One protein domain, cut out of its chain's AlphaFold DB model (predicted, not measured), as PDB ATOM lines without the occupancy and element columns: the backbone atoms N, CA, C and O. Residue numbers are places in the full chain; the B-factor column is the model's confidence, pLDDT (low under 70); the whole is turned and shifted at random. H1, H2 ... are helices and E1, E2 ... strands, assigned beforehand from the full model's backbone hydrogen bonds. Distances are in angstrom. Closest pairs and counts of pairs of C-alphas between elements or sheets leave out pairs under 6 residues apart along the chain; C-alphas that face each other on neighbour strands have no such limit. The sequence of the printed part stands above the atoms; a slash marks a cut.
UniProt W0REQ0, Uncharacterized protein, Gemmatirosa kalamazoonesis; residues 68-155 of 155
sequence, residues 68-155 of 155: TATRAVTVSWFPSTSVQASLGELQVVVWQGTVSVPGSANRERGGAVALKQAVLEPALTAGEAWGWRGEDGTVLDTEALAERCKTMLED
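What this domain is: This is residues 68 to 155 of the 155 residues of an uncharacterized protein of Gemmatirosa kalamazoonesis (UniProt W0REQ0). A long, strongly twisted sheet of four strands curls like part of a barrel, and a single helix, H1, packs on one face of it, near both edge strands E1 and E4. E1, E2 and E3 are long ribbons side by side, while the short E4 pairs with the last part of E3; a long loop, residues 97 to 112, joins E2 to E3. The 88 printed residues include four named strands and one named helix, in the order E1 E2 E3 E4 H1, and the sheet order is E1 - E2 - E3 - E4, all antiparallel. The class is mixed, helices and strands; the whole is loose, with a radius of gyration of the C-alphas of 15.1 A and spans of 45 by 31 by 19 A.

Where its parts are: The longest strand is E3, residues 113 to 124, 32.9 A from first to last C-alpha. E2, residues 88 to 96, measures 26.6 A, and E1, residues 71 to 79, measures 26.4 A; C-alpha 71 is at (478.792, 476.085, 426.359). E4, residues 130 to 133, measures 9.8 A. H1, residues 142 to 151, measures 14.5 A, from C-alpha 142 at (493.887, 490.822, 420.913) to C-alpha 151 at (480.441, 486.854, 424.540).

How they stand to each other: The sheet is a meander, each strand the antiparallel neighbour of the one before, and each successive pair is a hairpin. Between E1 and E2, N 74 and O 93 are within hydrogen-bond range at 2.9 A. Between E2 and E3, N 92 and O 118 are within range at 2.9 A. Between E3 and E4, N 123 and O 131 are within range at 2.9 A. The pairing is staggered: E3 pairs with E2 over residues 113 to 120 and with E4 over residues 121 to 124. Across the sheet the strands' lines turn by 64 degrees and the way across turns by 104 degrees. E1 and E4, the edge strands, are apart. Residues 132 to 133 of E4 also pair, antiparallel, with residues 139 to 140. H1 is on the sheet, in two layers, a helix on one face of a sheet, at a height of 7.7 A. It lies over none of the strands, but only just: 2 of its C-alphas fall on E1 and 2 on E2. The closest C-alphas of H1 and E4 are those of Thr 142 and Gly 131, 5.8 A apart; those of H1 and E1 are Cys 149 and Val 73, 6.8 A apart. In H1 every O i to N i+4 pair is within hydrogen-bond range.

The domain as a whole: The two C-alphas farthest apart are those of Arg 109 and Gly 127, 47.0 A. The printed part has no cut, and residue 155 is the chain's last. The link from E2 to E3 is long, and the link from E3 to E4 is tight. Mean pLDDT of the printed part is 87.9; residues 102 to 110 and residue 155 are under 70.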
ATOM      1  N   THR A  68     481.443 477.085 430.318       89.38
ATOM      2  CA  THR A  68     480.328 477.215 431.260       89.38
ATOM      3  C   THR A  68     479.647 475.852 431.440       89.38
ATOM      4  O   THR A  68     480.148 474.825 430.981       89.38
ATOM      5  N   ALA A  69     478.506 475.811 432.132       85.56
ATOM      6  CA  ALA A  69     477.729 474.579 432.270       85.56
ATOM      7  C   ALA A  69     477.094 474.115 430.945       85.56
ATOM      8  O   ALA A  69     476.781 472.941 430.798       85.56
ATOM      9  N   THR A  70     476.880 475.026 429.991       88.19
ATOM     10  CA  THR A  70     476.096 474.758 428.774       88.19
ATOM     11  C   THR A  70     476.845 475.053 427.485       88.19
ATOM     12  O   THR A  70     476.369 474.644 426.429       88.19
ATOM     13  N   ARG A  71     477.993 475.737 427.536       91.94
ATOM     14  CA  ARG A  71     478.792 476.085 426.359       91.94
ATOM     15  C   ARG A  71     480.281 476.003 426.626       91.94
ATOM     16  O   ARG A  71     480.739 476.155 427.760       91.94
ATOM     17  N   ALA A  72     481.043 475.844 425.552       93.88
ATOM     18  CA  ALA A  72     482.485 476.013 425.582       93.88
ATOM     19  C   ALA A  72     482.982 476.774 424.354       93.88
ATOM     20  O   ALA A  72     482.384 476.724 423.283       93.88
ATOM     21  N   VAL A  73     484.117 477.441 424.508       96.12
ATOM     22  CA  VAL A  73     484.885 478.044 423.426       96.12
ATOM     23  C   VAL A  73     486.299 477.500 423.516       96.12
ATOM     24  O   VAL A  73     486.946 477.586 424.560       96.12
ATOM     25  N   THR A  74     486.786 476.921 422.427       96.12
ATOM     26  CA  THR A  74     488.168 476.456 422.310       96.12
ATOM     27  C   THR A  74     488.922 477.383 421.375       96.12
ATOM     28  O   THR A  74     488.498 477.575 420.238       96.12
ATOM     29  N   VAL A  75     490.048 477.912 421.840       97.25
ATOM     30  CA  VAL A  75     490.966 478.741 421.055       97.25
ATOM     31  C   VAL A  75     492.256 477.956 420.870       97.25
ATOM     32  O   VAL A  75     492.825 477.483 421.852       97.25
ATOM     33  N   SER A  76     492.701 477.767 419.630       96.88
ATOM     34  CA  SER A  76     493.880 476.960 419.288       96.88
ATOM     35  C   SER A  76     494.747 477.654 418.246       96.88
ATOM     36  O   SER A  76     494.249 478.091 417.217       96.88
ATOM     37  N   TRP A  77     496.047 477.733 418.506       97.19
ATOM     38  CA  TRP A  77     497.050 478.292 417.610       97.19
ATOM     39  C   TRP A  77     497.781 477.188 416.844       97.19
ATOM     40  O   TRP A  77     498.323 476.243 417.431       97.19
ATOM     41  N   PHE A  78     497.836 477.345 415.525       95.19
ATOM     42  CA  PHE A  78     498.527 476.460 414.602       95.19
ATOM     43  C   PHE A  78     499.631 477.253 413.896       95.19
ATOM     44  O   PHE A  78     499.376 477.907 412.882       95.19
ATOM     45  N   PRO A  79     500.866 477.240 414.430       92.75
ATOM     46  CA  PRO A  79     501.968 477.940 413.796       92.75
ATOM     47  C   PRO A  79     502.273 477.303 412.444       92.75
ATOM     48  O   PRO A  79     502.385 476.081 412.318       92.75
ATOM     49  N   SER A  80     502.456 478.150 411.442       89.56
ATOM     50  CA  SER A  80     502.872 477.712 410.119       89.56
ATOM     51  C   SER A  80     504.348 477.310 410.120       89.56
ATOM     52  O   SER A  80     505.156 477.835 410.898       89.56
ATOM     53  N   THR A  81     504.720 476.376 409.247       81.81
ATOM     54  CA  THR A  81     506.111 475.923 409.140       81.81
ATOM     55  C   THR A  81     507.008 477.032 408.574       81.81
ATOM     56  O   THR A  81     506.546 478.006 407.978       81.81
ATOM     57  N   SER A  82     508.325 476.910 408.762       71.56
ATOM     58  CA  SER A  82     509.299 477.875 408.224       71.56
ATOM     59  C   SER A  82     509.338 477.911 406.693       71.56
ATOM     60  O   SER A  82     509.834 478.879 406.127       71.56
ATOM     61  N   VAL A  83     508.799 476.877 406.045       74.12
ATOM     62  CA  VAL A  83     508.701 476.716 404.588       74.12
ATOM     63  C   VAL A  83     507.305 477.038 404.056       74.12
ATOM     64  O   VAL A  83     506.989 476.702 402.918       74.12
ATOM     65  N   GLN A  84     506.458 477.700 404.853       76.31
ATOM     66  CA  GLN A  84     505.183 478.275 404.409       76.31
ATOM     67  C   GLN A  84     505.202 479.814 404.496       76.31
ATOM     68  O   GLN A  84     505.792 480.393 405.412       76.31
ATOM     69  N   ALA A  85     504.582 480.465 403.505       82.69
ATOM     70  CA  ALA A  85     504.516 481.926 403.399       82.69
ATOM     71  C   ALA A  85     503.525 482.556 404.403       82.69
ATOM     72  O   ALA A  85     503.465 483.771 404.545       82.69
ATOM     73  N   SER A  86     502.763 481.734 405.128       87.62
ATOM     74  CA  SER A  86     501.864 482.148 406.206       87.62
ATOM     75  C   SER A  86     502.565 482.187 407.568       87.62
ATOM     76  O   SER A  86     503.549 481.489 407.812       87.62
ATOM     77  N   LEU A  87     502.018 482.966 408.501       91.62
ATOM     78  CA  LEU A  87     502.478 483.003 409.897       91.62
ATOM     79  C   LEU A  87     501.865 481.885 410.760       91.62
ATOM     80  O   LEU A  87     502.437 481.504 411.782       91.62
ATOM     81  N   GLY A  88     500.742 481.324 410.317       94.00
ATOM     82  CA  GLY A  88     499.924 480.359 411.047       94.00
ATOM     83  C   GLY A  88     498.480 480.832 411.102       94.00
ATOM     84  O   GLY A  88     498.146 481.863 410.524       94.00
ATOM     85  N   GLU A  89     497.653 480.091 411.820       95.75
ATOM     86  CA  GLU A  89     496.237 480.398 411.983       95.75
ATOM     87  C   GLU A  89     495.778 480.146 413.417       95.75
ATOM     88  O   GLU A  89     496.269 479.259 414.124       95.75
ATOM     89  N   LEU A  90     494.816 480.949 413.847       97.38
ATOM     90  CA  LEU A  90     494.132 480.801 415.113       97.38
ATOM     91  C   LEU A  90     492.725 480.276 414.841       97.38
ATOM     92  O   LEU A  90     491.935 480.917 414.156       97.38
ATOM     93  N   GLN A  91     492.396 479.117 415.395       97.25
ATOM     94  CA  GLN A  91     491.062 478.541 415.296       97.25
ATOM     95  C   GLN A  91     490.276 478.806 416.576       97.25
ATOM     96  O   GLN A  91     490.754 478.534 417.681       97.25
ATOM     97  N   VAL A  92     489.051 479.295 416.413       97.19
ATOM     98  CA  VAL A  92     488.076 479.478 417.489       97.19
ATOM     99  C   VAL A  92     486.869 478.604 417.181       97.19
ATOM    100  O   VAL A  92     486.244 478.757 416.134       97.19
ATOM    101  N   VAL A  93     486.528 477.690 418.089       96.62
ATOM    102  CA  VAL A  93     485.353 476.817 417.951       96.62
ATOM    103  C   VAL A  93     484.426 477.026 419.136       96.62
ATOM    104  O   VAL A  93     484.859 476.961 420.286       96.62
ATOM    105  N   VAL A  94     483.153 477.269 418.839       95.94
ATOM    106  CA  VAL A  94     482.066 477.390 419.809       95.94
ATOM    107  C   VAL A  94     481.335 476.061 419.882       95.94
ATOM    108  O   VAL A  94     480.966 475.486 418.858       95.94
ATOM    109  N   TRP A  95     481.095 475.599 421.098       95.56
ATOM    110  CA  TRP A  95     480.489 474.315 421.395       95.56
ATOM    111  C   TRP A  95     479.225 474.489 422.230       95.56
ATOM    112  O   TRP A  95     479.208 475.264 423.188       95.56
ATOM    113  N   GLN A  96     478.201 473.699 421.916       93.00
ATOM    114  CA  GLN A  96     477.078 473.427 422.804       93.00
ATOM    115  C   GLN A  96     477.443 472.257 423.721       93.00
ATOM    116  O   GLN A  96     477.844 471.196 423.245       93.00
ATOM    117  N   GLY A  97     477.268 472.438 425.027       88.69
ATOM    118  CA  GLY A  97     477.654 471.485 426.065       88.69
ATOM    119  C   GLY A  97     479.090 471.676 426.554       88.69
ATOM    120  O   GLY A  97     479.731 472.698 426.302       88.69
ATOM    121  N   THR A  98     479.593 470.681 427.285       86.69
ATOM    122  CA  THR A  98     480.926 470.718 427.892       86.69
ATOM    123  C   THR A  98     481.941 469.887 427.108       86.69
ATOM    124  O   THR A  98     481.703 468.733 426.742       86.69
ATOM    125  N   VAL A  99     483.120 470.458 426.861       86.19
ATOM    126  CA  VAL A  99     484.220 469.765 426.187       86.19
ATOM    127  C   VAL A  99     485.007 468.957 427.216       86.19
ATOM    128  O   VAL A  99     485.423 469.443 428.272       86.19
ATOM    129  N   SER A 100     485.226 467.681 426.904       81.25
ATOM    130  CA  SER A 100     486.069 466.815 427.725       81.25
ATOM    131  C   SER A 100     487.541 467.169 427.528       81.25
ATOM    132  O   SER A 100     488.047 467.172 426.410       81.25
ATOM    133  N   VAL A 101     488.244 467.416 428.629       75.50
ATOM    134  CA  VAL A 101     489.692 467.667 428.630       75.50
ATOM    135  C   VAL A 101     490.428 466.342 428.871       75.50
ATOM    136  O   VAL A 101     489.953 465.543 429.687       75.50
ATOM    137  N   PRO A 102     491.577 466.080 428.217       67.12
ATOM    138  CA  PRO A 102     492.419 464.931 428.543       67.12
ATOM    139  C   PRO A 102     492.688 464.833 430.053       67.12
ATOM    140  O   PRO A 102     493.022 465.824 430.695       67.12
ATOM    141  N   GLY A 103     492.495 463.644 430.631       66.62
ATOM    142  CA  GLY A 103     492.613 463.417 432.078       66.62
ATOM    143  C   GLY A 103     491.367 463.760 432.911       66.62
ATOM    144  O   GLY A 103     491.371 463.523 434.114       66.62
ATOM    145  N   SER A 104     490.283 464.269 432.310       65.94
ATOM    146  CA  SER A 104     489.018 464.501 433.026       65.94
ATOM    147  C   SER A 104     488.285 463.188 433.313       65.94
ATOM    148  O   SER A 104     487.942 462.449 432.387       65.94
ATOM    149  N   ALA A 105     487.987 462.932 434.589       57.91
ATOM    150  CA  ALA A 105     487.130 461.823 435.022       57.91
ATOM    151  C   ALA A 105     485.641 462.064 434.703       57.91
ATOM    152  O   ALA A 105     484.878 461.113 434.547       57.91
ATOM    153  N   ASN A 106     485.236 463.330 434.555       57.81
ATOM    154  CA  ASN A 106     483.876 463.704 434.183       57.81
ATOM    155  C   ASN A 106     483.785 463.862 432.666       57.81
ATOM    156  O   ASN A 106     484.282 464.843 432.104       57.81
ATOM    157  N   ARG A 107     483.151 462.880 432.022       62.28
ATOM    158  CA  ARG A 107     482.650 462.972 430.649       62.28
ATOM    159  C   ARG A 107     481.134 463.081 430.730       62.28
ATOM    160  O   ARG A 107     480.486 462.159 431.224       62.28
ATOM    161  N   GLU A 108     480.572 464.198 430.284       64.38
ATOM    162  CA  GLU A 108     479.119 464.318 430.210       64.38
ATOM    163  C   GLU A 108     478.555 463.337 429.176       64.38
ATOM    164  O   GLU A 108     479.091 463.166 428.076       64.38
ATOM    165  N   ARG A 109     477.459 462.666 429.548       56.50
ATOM    166  CA  ARG A 109     476.707 461.793 428.646       56.50
ATOM    167  C   ARG A 109     475.974 462.671 427.633       56.50
ATOM    168  O   ARG A 109     474.950 463.252 427.959       56.50
ATOM    169  N   GLY A 110     476.524 462.776 426.429       65.00
ATOM    170  CA  GLY A 110     475.970 463.583 425.336       65.00
ATOM    171  C   GLY A 110     477.045 464.207 424.450       65.00
ATOM    172  O   GLY A 110     476.829 464.350 423.253       65.00
ATOM    173  N   GLY A 111     478.231 464.470 425.011       73.88
ATOM    174  CA  GLY A 111     479.326 465.128 424.297       73.88
ATOM    175  C   GLY A 111     479.029 466.593 423.952       73.88
ATOM    176  O   GLY A 111     477.901 467.063 424.065       73.88
ATOM    177  N   ALA A 112     480.068 467.321 423.548       87.75
ATOM    178  CA  ALA A 112     479.923 468.674 423.027       87.75
ATOM    179  C   ALA A 112     479.665 468.640 421.516       87.75
ATOM    180  O   ALA A 112     480.287 467.852 420.800       87.75
ATOM    181  N   VAL A 113     478.798 469.525 421.028       92.44
ATOM    182  CA  VAL A 113     478.508 469.685 419.595       92.44
ATOM    183  C   VAL A 113     479.068 471.019 419.120       92.44
ATOM    184  O   VAL A 113     478.764 472.050 419.712       92.44
ATOM    185  N   ALA A 114     479.882 471.015 418.063       93.88
ATOM    186  CA  ALA A 114     480.391 472.251 417.477       93.88
ATOM    187  C   ALA A 114     479.237 473.030 416.826       93.88
ATOM    188  O   ALA A 114     478.557 472.518 415.940       93.88
ATOM    189  N   LEU A 115     479.020 474.263 417.281       95.00
ATOM    190  CA  LEU A 115     478.022 475.183 416.732       95.00
ATOM    191  C   LEU A 115     478.614 476.047 415.622       95.00
ATOM    192  O   LEU A 115     477.973 476.287 414.602       95.00
ATOM    193  N   LYS A 116     479.832 476.548 415.845       94.12
ATOM    194  CA  LYS A 116     480.503 477.473 414.935       94.12
ATOM    195  C   LYS A 116     482.008 477.298 415.016       94.12
ATOM    196  O   LYS A 116     482.547 477.069 416.094       94.12
ATOM    197  N   GLN A 117     482.672 477.480 413.884       95.50
ATOM    198  CA  GLN A 117     484.119 477.572 413.784       95.50
ATOM    199  C   GLN A 117     484.487 478.860 413.045       95.50
ATOM    200  O   GLN A 117     483.778 479.275 412.131       95.50
ATOM    201  N   ALA A 118     485.573 479.491 413.471       95.44
ATOM    202  CA  ALA A 118     486.207 480.601 412.780       95.44
ATOM    203  C   ALA A 118     487.714 480.346 412.714       95.44
ATOM    204  O   ALA A 118     488.317 479.929 413.708       95.44
ATOM    205  N   VAL A 119     488.304 480.609 411.553       96.31
ATOM    206  CA  VAL A 119     489.753 480.622 411.353       96.31
ATOM    207  C   VAL A 119     490.181 482.076 411.206       96.31
ATOM    208  O   VAL A 119     489.560 482.842 410.470       96.31
ATOM    209  N   LEU A 120     491.191 482.471 411.973       96.94
ATOM    210  CA  LEU A 120     491.702 483.829 412.016       96.94
ATOM    211  C   LEU A 120     493.180 483.830 411.635       96.94
ATOM    212  O   LEU A 120     493.982 483.081 412.198       96.94
ATOM    213  N   GLU A 121     493.550 484.710 410.718       95.69
ATOM    214  CA  GLU A 121     494.932 484.888 410.286       95.69
ATOM    215  C   GLU A 121     495.590 486.054 411.036       95.69
ATOM    216  O   GLU A 121     494.940 487.077 411.282       95.69
ATOM    217  N   PRO A 122     496.884 485.964 411.387       95.56
ATOM    218  CA  PRO A 122     497.610 487.099 411.933       95.56
ATOM    219  C   PRO A 122     497.689 488.242 410.919       95.56
ATOM    220  O   PRO A 122     498.141 488.057 409.790       95.56
ATOM    221  N   ALA A 123     497.325 489.446 411.344       93.69
ATOM    222  CA  ALA A 123     497.413 490.650 410.527       93.69
ATOM    223  C   ALA A 123     497.982 491.813 411.342       93.69
ATOM    224  O   ALA A 123     497.679 491.956 412.523       93.69
ATOM    225  N   LEU A 124     498.787 492.671 410.713       90.75
ATOM    226  CA  LEU A 124     499.177 493.939 411.326       90.75
ATOM    227  C   LEU A 124     497.996 494.912 411.276       90.75
ATOM    228  O   LEU A 124     497.366 495.098 410.234       90.75
ATOM    229  N   THR A 125     497.698 495.516 412.419       86.06
ATOM    230  CA  THR A 125     496.737 496.614 412.548       86.06
ATOM    231  C   THR A 125     497.385 497.940 412.140       86.06
ATOM    232  O   THR A 125     498.604 498.034 411.997       86.06
ATOM    233  N   ALA A 126     496.578 498.997 411.993       79.75
ATOM    234  CA  ALA A 126     497.072 500.335 411.655       79.75
ATOM    235  C   ALA A 126     498.085 500.900 412.676       79.75
ATOM    236  O   ALA A 126     498.888 501.756 412.323       79.75
ATOM    237  N   GLY A 127     498.069 500.411 413.921       79.19
ATOM    238  CA  GLY A 127     499.029 500.782 414.967       79.19
ATOM    239  C   GLY A 127     500.285 499.907 415.016       79.19
ATOM    240  O   GLY A 127     500.940 499.872 416.051       79.19
ATOM    241  N   GLU A 128     500.571 499.134 413.962       83.69
ATOM    242  CA  GLU A 128     501.676 498.160 413.887       83.69
ATOM    243  C   GLU A 128     501.627 497.040 414.948       83.69
ATOM    244  O   GLU A 128     502.568 496.258 415.093       83.69
ATOM    245  N   ALA A 129     500.510 496.909 415.669       89.06
ATOM    246  CA  ALA A 129     500.257 495.802 416.580       89.06
ATOM    247  C   ALA A 129     499.666 494.604 415.825       89.06
ATOM    248  O   ALA A 129     498.895 494.775 414.878       89.06
ATOM    249  N   TRP A 130     499.987 493.389 416.268       94.56
ATOM    250  CA  TRP A 130     499.384 492.169 415.732       94.56
ATOM    251  C   TRP A 130     497.928 492.020 416.184       94.56
ATOM    252  O   TRP A 130     497.614 492.107 417.371       94.56
ATOM    253  N   GLY A 131     497.061 491.752 415.217       95.00
ATOM    254  CA  GLY A 131     495.661 491.395 415.388       95.00
ATOM    255  C   GLY A 131     495.295 490.163 414.562       95.00
ATOM    256  O   GLY A 131     496.154 489.466 414.018       95.00
ATOM    257  N   TRP A 132     493.997 489.913 414.476       96.69
ATOM    258  CA  TRP A 132     493.402 488.673 414.005       96.69
ATOM    259  C   TRP A 132     492.351 488.983 412.952       96.69
ATOM    260  O   TRP A 132     491.311 489.569 413.256       96.69
ATOM    261  N   ARG A 133     492.638 488.616 411.707       96.69
ATOM    262  CA  ARG A 133     491.745 488.820 410.573       96.69
ATOM    263  C   ARG A 133     490.844 487.609 410.390       96.69
ATOM    264  O   ARG A 133     491.350 486.504 410.226       96.69
ATOM    265  N   GLY A 134     489.534 487.825 410.401       93.88
ATOM    266  CA  GLY A 134     488.558 486.800 410.040       93.88
ATOM    267  C   GLY A 134     488.310 486.694 408.541       93.88
ATOM    268  O   GLY A 134     488.744 487.535 407.755       93.88
ATOM    269  N   GLU A 135     487.559 485.665 408.155       90.75
ATOM    270  CA  GLU A 135     487.124 485.427 406.769       90.75
ATOM    271  C   GLU A 135     486.299 486.589 406.188       90.75
ATOM    272  O   GLU A 135     486.299 486.814 404.982       90.75
ATOM    273  N   ASP A 136     485.626 487.361 407.046       90.00
ATOM    274  CA  ASP A 136     484.872 488.568 406.689       90.00
ATOM    275  C   ASP A 136     485.769 489.797 406.435       90.00
ATOM    276  O   ASP A 136     485.271 490.879 406.127       90.00
ATOM    277  N   GLY A 137     487.090 489.647 406.577       91.38
ATOM    278  CA  GLY A 137     488.075 490.718 406.450       91.38
ATOM    279  C   GLY A 137     488.201 491.602 407.692       91.38
ATOM    280  O   GLY A 137     489.096 492.450 407.741       91.38
ATOM    281  N   THR A 138     487.365 491.396 408.715       92.56
ATOM    282  CA  THR A 138     487.424 492.156 409.966       92.56
ATOM    283  C   THR A 138     488.711 491.818 410.706       92.56
ATOM    284  O   THR A 138     488.997 490.647 410.959       92.56
ATOM    285  N   VAL A 139     489.476 492.840 411.093       94.88
ATOM    286  CA  VAL A 139     490.672 492.683 411.930       94.88
ATOM    287  C   VAL A 139     490.333 493.084 413.357       94.88
ATOM    288  O   VAL A 139     489.976 494.232 413.613       94.88
ATOM    289  N   LEU A 140     490.455 492.138 414.282       94.31
ATOM    290  CA  LEU A 140     490.311 492.369 415.715       94.31
ATOM    291  C   LEU A 140     491.689 492.462 416.356       94.31
ATOM    292  O   LEU A 140     492.557 491.636 416.077       94.31
ATOM    293  N   ASP A 141     491.898 493.426 417.245       94.75
ATOM    294  CA  ASP A 141     493.037 493.334 418.151       94.75
ATOM    295  C   ASP A 141     492.844 492.177 419.155       94.75
ATOM    296  O   ASP A 141     491.818 491.487 419.197       94.75
ATOM    297  N   THR A 142     493.883 491.925 419.947       93.75
ATOM    298  CA  THR A 142     493.887 490.822 420.913       93.75
ATOM    299  C   THR A 142     492.830 490.986 422.012       93.75
ATOM    300  O   THR A 142     492.252 489.989 422.445       93.75
ATOM    301  N   GLU A 143     492.546 492.213 422.452       93.25
ATOM    302  CA  GLU A 143     491.574 492.486 423.516       93.25
ATOM    303  C   GLU A 143     490.142 492.299 423.006       93.25
ATOM    304  O   GLU A 143     489.356 491.558 423.599       93.25
ATOM    305  N   ALA A 144     489.833 492.866 421.840       94.50
ATOM    306  CA  ALA A 144     488.550 492.712 421.171       94.50
ATOM    307  C   ALA A 144     488.249 491.242 420.841       94.50
ATOM    308  O   ALA A 144     487.115 490.785 421.008       94.50
ATOM    309  N   LEU A 145     489.254 490.466 420.413       96.12
ATOM    310  CA  LEU A 145     489.080 489.029 420.203       96.12
ATOM    311  C   LEU A 145     488.830 488.281 421.520       96.12
ATOM    312  O   LEU A 145     487.990 487.374 421.556       96.12
ATOM    313  N   ALA A 146     489.529 488.647 422.597       95.50
ATOM    314  CA  ALA A 146     489.335 488.034 423.904       95.50
ATOM    315  C   ALA A 146     487.909 488.260 424.430       95.50
ATOM    316  O   ALA A 146     487.265 487.307 424.874       95.50
ATOM    317  N   GLU A 147     487.393 489.487 424.332       94.81
ATOM    318  CA  GLU A 147     486.009 489.810 424.695       94.81
ATOM    319  C   GLU A 147     485.006 489.076 423.806       94.81
ATOM    320  O   GLU A 147     484.085 488.439 424.315       94.81
ATOM    321  N   ARG A 148     485.239 489.030 422.489       94.56
ATOM    322  CA  ARG A 148     484.372 488.284 421.566       94.56
ATOM    323  C   ARG A 148     484.262 486.804 421.941       94.56
ATOM    324  O   ARG A 148     483.171 486.243 421.890       94.56
ATOM    325  N   CYS A 149     485.361 486.169 422.352       94.69
ATOM    326  CA  CYS A 149     485.338 484.778 422.818       94.69
ATOM    327  C   CYS A 149     484.524 484.602 424.109       94.69
ATOM    328  O   CYS A 149     483.927 483.545 424.304       94.69
ATOM    329  N   LYS A 150     484.496 485.609 424.992       92.19
ATOM    330  CA  LYS A 150     483.680 485.582 426.214       92.19
ATOM    331  C   LYS A 150     482.196 485.736 425.878       92.19
ATOM    332  O   LYS A 150     481.409 484.931 426.359       92.19
ATOM    333  N   THR A 151     481.833 486.668 424.995       92.94
ATOM    334  CA  THR A 151     480.441 486.854 424.540       92.94
ATOM    335  C   THR A 151     479.866 485.589 423.895       92.94
ATOM    336  O   THR A 151     478.733 485.218 424.174       92.94
ATOM    337  N   MET A 152     480.665 484.838 423.125       92.56
ATOM    338  CA  MET A 152     480.223 483.568 422.516       92.56
ATOM    339  C   MET A 152     479.776 482.494 423.535       92.56
ATOM    340  O   MET A 152     479.083 481.541 423.162       92.56
ATOM    341  N   LEU A 153     480.181 482.613 424.806       88.50
ATOM    342  CA  LEU A 153     479.738 481.725 425.888       88.50
ATOM    343  C   LEU A 153     478.367 482.110 426.461       88.50
ATOM    344  O   LEU A 153     477.768 481.277 427.145       88.50
ATOM    345  N   GLU A 154     477.930 483.350 426.236       83.31
ATOM    346  CA  GLU A 154     476.686 483.936 426.753       83.31
ATOM    347  C   GLU A 154     475.540 483.903 425.735       83.31
ATOM    348  O   GLU A 154     474.378 483.872 426.144       83.31
ATOM    349  N   ASP A 155     475.876 483.894 424.440       68.88
ATOM    350  CA  ASP A 155     474.934 483.701 423.326       68.88
ATOM    351  C   ASP A 155     474.182 482.358 423.412       68.88
ATOM    352  O   ASP A 155     473.320 482.081 422.544       68.88
TER     353      ASP A 155